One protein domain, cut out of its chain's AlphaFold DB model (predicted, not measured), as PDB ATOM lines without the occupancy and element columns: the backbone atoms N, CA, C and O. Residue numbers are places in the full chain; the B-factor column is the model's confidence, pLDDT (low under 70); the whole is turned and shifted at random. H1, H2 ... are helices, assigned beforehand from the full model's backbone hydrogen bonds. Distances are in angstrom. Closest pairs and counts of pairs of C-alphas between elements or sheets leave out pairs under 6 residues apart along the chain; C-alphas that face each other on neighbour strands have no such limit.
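This is residues 16 to 58 of the 58 residues of an uncharacterized protein of Thiohalocapsa sp. PB-PSB1 (UniProt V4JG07). Two short helices, H1 and then H2, make the two arms of a wide, flat U, and the loops of residues 28 to 48 form its base. The helices do not meet, and the base folds back on itself before H2. The printed part has 43 residues with two named helices and no named strand; its class is all helix, though under half of the residues, 20, are in named elements. It is only just loose, close to compact, with a radius of gyration of the C-alphas of 11.4 A and spans of 25 by 24 by 13 A.

H1, residues 16 to 27, and H2, residues 49 to 56, are apart, with a long link of 21 residues between them. In both, each O i to N i+4 pair is within hydrogen-bond range. Residues 53 to 58, of which 53 to 56 belong to H2, stand free.

H1 begins at C-alpha 16 (211.053, 267.980, 220.222) and is 16.6 A long. H2 is 10.7 A long and ends at C-alpha 56 (199.844, 261.797, 234.050).

The C-alphas farthest apart, of Gln 16 and Gln 43, are 31.7 A apart. The printed part has no cut. Residues 42 and 58 have pLDDT under 70.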
ATOM      1  N   GLN A  16     210.711 268.484 218.888       94.88
ATOM      2  CA  GLN A  16     211.053 267.980 220.222       94.88
ATOM      3  C   GLN A  16     210.271 266.710 220.613       94.88
ATOM      4  O   GLN A  16     210.794 265.813 221.283       94.88
ATOM      5  N   THR A  17     208.997 266.612 220.216       93.56
ATOM      6  CA  THR A  17     208.176 265.424 220.482       93.56
ATOM      7  C   THR A  17     208.634 264.245 219.630       93.56
ATOM      8  O   THR A  17     208.714 263.130 220.144       93.56
ATOM      9  N   CYS A  18     208.983 264.479 218.363       93.94
ATOM     10  CA  CYS A  18     209.549 263.451 217.491       93.94
ATOM     11  C   CYS A  18     210.867 262.897 218.044       93.94
ATOM     12  O   CYS A  18     211.019 261.678 218.124       93.94
ATOM     13  N   GLU A  19     211.780 263.762 218.490       96.06
ATOM     14  CA  GLU A  19     213.053 263.349 219.102       96.06
ATOM     15  C   GLU A  19     212.834 262.503 220.359       96.06
ATOM     16  O   GLU A  19     213.417 261.429 220.508       96.06
ATOM     17  N   SER A  20     211.926 262.945 221.233       95.19
ATOM     18  CA  SER A  20     211.576 262.221 222.459       95.19
ATOM     19  C   SER A  20     211.000 260.833 222.160       95.19
ATOM     20  O   SER A  20     211.342 259.856 222.826       95.19
ATOM     21  N   VAL A  21     210.141 260.722 221.140       93.81
ATOM     22  CA  VAL A  21     209.565 259.440 220.707       93.81
ATOM     23  C   VAL A  21     210.631 258.534 220.088       93.81
ATOM     24  O   VAL A  21     210.642 257.339 220.377       93.81
ATOM     25  N   ALA A  22     211.549 259.069 219.282       94.25
ATOM     26  CA  ALA A  22     212.635 258.291 218.683       94.25
ATOM     27  C   ALA A  22     213.607 257.738 219.741       94.25
ATOM     28  O   ALA A  22     213.966 256.556 219.707       94.25
ATOM     29  N   ALA A  23     213.980 258.566 220.720       96.25
ATOM     30  CA  ALA A  23     214.781 258.141 221.865       96.25
ATOM     31  C   ALA A  23     214.066 257.037 222.660       96.25
ATOM     32  O   ALA A  23     214.667 256.014 222.983       96.25
ATOM     33  N   TRP A  24     212.758 257.196 222.896       94.44
ATOM     34  CA  TRP A  24     211.942 256.186 223.568       94.44
ATOM     35  C   TRP A  24     211.880 254.855 222.808       94.44
ATOM     36  O   TRP A  24     212.069 253.807 223.419       94.44
ATOM     37  N   ILE A  25     211.648 254.872 221.491       94.44
ATOM     38  CA  ILE A  25     211.617 253.658 220.655       94.44
ATOM     39  C   ILE A  25     212.926 252.872 220.791       94.44
ATOM     40  O   ILE A  25     212.902 251.645 220.899       94.44
ATOM     41  N   THR A  26     214.052 253.587 220.824       95.06
ATOM     42  CA  THR A  26     215.389 253.000 220.968       95.06
ATOM     43  C   THR A  26     215.577 252.373 222.349       95.06
ATOM     44  O   THR A  26     215.979 251.214 222.450       95.06
ATOM     45  N   GLU A  27     215.226 253.102 223.410       93.88
ATOM     46  CA  GLU A  27     215.344 252.642 224.800       93.88
ATOM     47  C   GLU A  27     214.440 251.433 225.088       93.88
ATOM     48  O   GLU A  27     214.868 250.438 225.674       93.88
ATOM     49  N   ALA A  28     213.193 251.479 224.613       90.94
ATOM     50  CA  ALA A  28     212.213 250.410 224.777       90.94
ATOM     51  C   ALA A  28     212.413 249.237 223.798       90.94
ATOM     52  O   ALA A  28     211.706 248.235 223.911       90.94
ATOM     53  N   ARG A  29     213.375 249.340 222.866       92.50
ATOM     54  CA  ARG A  29     213.710 248.328 221.846       92.50
ATOM     55  C   ARG A  29     212.496 247.873 221.030       92.50
ATOM     56  O   ARG A  29     212.321 246.680 220.781       92.50
ATOM     57  N   LEU A  30     211.656 248.827 220.633       91.81
ATOM     58  CA  LEU A  30     210.421 248.544 219.902       91.81
ATOM     59  C   LEU A  30     210.712 248.200 218.439       91.81
ATOM     60  O   LEU A  30     211.513 248.857 217.773       91.81
ATOM     61  N   SER A  31     210.015 247.189 217.933       91.12
ATOM     62  CA  SER A  31     210.031 246.764 216.535       91.12
ATOM     63  C   SER A  31     208.785 247.238 215.787       91.12
ATOM     64  O   SER A  31     207.772 247.626 216.371       91.12
ATOM     65  N   ALA A  32     208.840 247.200 214.454       87.31
ATOM     66  CA  ALA A  32     207.680 247.502 213.624       87.31
ATOM     67  C   ALA A  32     206.538 246.512 213.922       87.31
ATOM     68  O   ALA A  32     206.693 245.307 213.745       87.31
ATOM     69  N   GLY A  33     205.392 247.034 214.367       86.38
ATOM     70  CA  GLY A  33     204.239 246.238 214.804       86.38
ATOM     71  C   GLY A  33     204.018 246.253 216.317       86.38
ATOM     72  O   GLY A  33     202.907 245.965 216.761       86.38
ATOM     73  N   ASP A  34     205.020 246.670 217.096       89.62
ATOM     74  CA  ASP A  34     204.852 246.858 218.530       89.62
ATOM     75  C   ASP A  34     204.006 248.094 218.836       89.62
ATOM     76  O   ASP A  34     203.947 249.080 218.093       89.62
ATOM     77  N   SER A  35     203.343 248.055 219.989       89.94
ATOM     78  CA  SER A  35     202.637 249.219 220.507       89.94
ATOM     79  C   SER A  35     203.639 250.261 221.000       89.94
ATOM     80  O   SER A  35     204.477 249.960 221.844       89.94
ATOM     81  N   LEU A  36     203.508 251.509 220.535       90.69
ATOM     82  CA  LEU A  36     204.427 252.611 220.868       90.69
ATOM     83  C   LEU A  36     204.558 252.858 222.386       90.69
ATOM     84  O   LEU A  36     205.614 253.248 222.873       90.69
ATOM     85  N   PHE A  37     203.485 252.585 223.136       91.62
ATOM     86  CA  PHE A  37     203.467 252.608 224.598       91.62
ATOM     87  C   PHE A  37     203.023 251.240 225.138       91.62
ATOM     88  O   PHE A  37     201.817 251.014 225.325       91.62
ATOM     89  N   PRO A  38     203.966 250.311 225.374       89.62
ATOM     90  CA  PRO A  38     203.641 248.995 225.899       89.62
ATOM     91  C   PRO A  38     203.140 249.081 227.345       89.62
ATOM     92  O   PRO A  38     203.528 249.954 228.127       89.62
ATOM     93  N   SER A  39     202.257 248.155 227.720       87.81
ATOM     94  CA  SER A  39     201.861 248.012 229.119       87.81
ATOM     95  C   SER A  39     202.966 247.324 229.916       87.81
ATOM     96  O   SER A  39     203.641 246.431 229.418       87.81
ATOM     97  N   ARG A  40     203.087 247.651 231.207       78.50
ATOM     98  CA  ARG A  40     203.905 246.855 232.143       78.50
ATOM     99  C   ARG A  40     203.252 245.519 232.514       78.50
ATOM    100  O   ARG A  40     203.883 244.680 233.143       78.50
ATOM    101  N   GLN A  41     201.972 245.340 232.191       78.81
ATOM    102  CA  GLN A  41     201.248 244.103 232.449       78.81
ATOM    103  C   GLN A  41     201.441 243.147 231.269       78.81
ATOM    104  O   GLN A  41     200.993 243.450 230.169       78.81
ATOM    105  N   HIS A  42     202.018 241.966 231.509       69.25
ATOM    106  CA  HIS A  42     202.289 240.961 230.467       69.25
ATOM    107  C   HIS A  42     201.063 240.522 229.645       69.25
ATOM    108  O   HIS A  42     201.220 240.010 228.545       69.25
ATOM    109  N   GLN A  43     199.847 240.718 230.162       73.12
ATOM    110  CA  GLN A  43     198.602 240.348 229.480       73.12
ATOM    111  C   GLN A  43     198.098 241.405 228.480       73.12
ATOM    112  O   GLN A  43     197.166 241.120 227.734       73.12
ATOM    113  N   SER A  44     198.669 242.617 228.459       79.38
ATOM    114  CA  SER A  44     198.244 243.689 227.551       79.38
ATOM    115  C   SER A  44     199.409 244.200 226.718       79.38
ATOM    116  O   SER A  44     200.420 244.642 227.255       79.38
ATOM    117  N   GLN A  45     199.232 244.215 225.399       81.50
ATOM    118  CA  GLN A  45     200.248 244.713 224.468       81.50
ATOM    119  C   GLN A  45     200.423 246.241 224.549       81.50
ATOM    120  O   GLN A  45     201.507 246.741 224.272       81.50
ATOM    121  N   HIS A  46     199.399 246.988 224.982       89.00
ATOM    122  CA  HIS A  46     199.424 248.454 225.053       89.00
ATOM    123  C   HIS A  46     198.881 249.012 226.374       89.00
ATOM    124  O   HIS A  46     198.126 248.359 227.104       89.00
ATOM    125  N   LEU A  47     199.274 250.252 226.672       90.75
ATOM    126  CA  LEU A  47     198.812 251.031 227.816       90.75
ATOM    127  C   LEU A  47     197.295 251.282 227.754       90.75
ATOM    128  O   LEU A  47     196.784 251.830 226.779       90.75
ATOM    129  N   SER A  48     196.567 250.946 228.821       89.44
ATOM    130  CA  SER A  48     195.142 251.285 228.920       89.44
ATOM    131  C   SER A  48     194.926 252.753 229.298       89.44
ATOM    132  O   SER A  48     195.759 253.372 229.965       89.44
ATOM    133  N   THR A  49     193.747 253.299 228.989       89.12
ATOM    134  CA  THR A  49     193.365 254.678 229.352       89.12
ATOM    135  C   THR A  49     193.511 254.960 230.850       89.12
ATOM    136  O   THR A  49     193.929 256.044 231.252       89.12
ATOM    137  N   ARG A  50     193.214 253.967 231.703       89.50
ATOM    138  CA  ARG A  50     193.378 254.088 233.161       89.50
ATOM    139  C   ARG A  50     194.848 254.132 233.571       89.50
ATOM    140  O   ARG A  50     195.186 254.854 234.504       89.50
ATOM    141  N   GLN A  51     195.710 253.363 232.904       89.88
ATOM    142  CA  GLN A  51     197.149 253.388 233.164       89.88
ATOM    143  C   GLN A  51     197.756 254.727 232.722       89.88
ATOM    144  O   GLN A  51     198.479 255.330 233.510       89.88
ATOM    145  N   TYR A  52     197.382 255.241 231.545       90.56
ATOM    146  CA  TYR A  52     197.763 256.587 231.095       90.56
ATOM    147  C   TYR A  52     197.357 257.663 232.105       90.56
ATOM    148  O   TYR A  52     198.195 258.436 232.565       90.56
ATOM    149  N   ALA A  53     196.094 257.649 232.545       91.69
ATOM    150  CA  ALA A  53     195.608 258.607 233.531       91.69
ATOM    151  C   ALA A  53     196.388 258.551 234.855       91.69
ATOM    152  O   ALA A  53     196.525 259.571 235.513       91.69
ATOM    153  N   ARG A  54     196.912 257.388 235.260       90.75
ATOM    154  CA  ARG A  54     197.749 257.268 236.467       90.75
ATOM    155  C   ARG A  54     199.165 257.806 236.276       90.75
ATOM    156  O   ARG A  54     199.718 258.320 237.238       90.75
ATOM    157  N   ILE A  55     199.740 257.666 235.081       89.81
ATOM    158  CA  ILE A  55     201.069 258.209 234.756       89.81
ATOM    159  C   ILE A  55     201.024 259.738 234.776       89.81
ATOM    160  O   ILE A  55     201.895 260.351 235.374       89.81
ATOM    161  N   VAL A  56     199.985 260.334 234.181       91.56
ATOM    162  CA  VAL A  56     199.844 261.797 234.050       91.56
ATOM    163  C   VAL A  56     199.337 262.475 235.327       91.56
ATOM    164  O   VAL A  56     199.566 263.660 235.523       91.56
ATOM    165  N   LYS A  57     198.620 261.755 236.201       86.50
ATOM    166  CA  LYS A  57     198.124 262.301 237.482       86.50
ATOM    167  C   LYS A  57     199.160 262.309 238.612       86.50
ATOM    168  O   LYS A  57     198.805 262.708 239.720       86.50
ATOM    169  N   ARG A  58     200.365 261.799 238.378       57.88
ATOM    170  CA  ARG A  58     201.493 261.996 239.293       57.88
ATOM    171  C   ARG A  58     202.154 263.326 238.996       57.88
ATOM    172  O   ARG A  58     202.559 263.965 239.985       57.88
TER     173      ARG A  58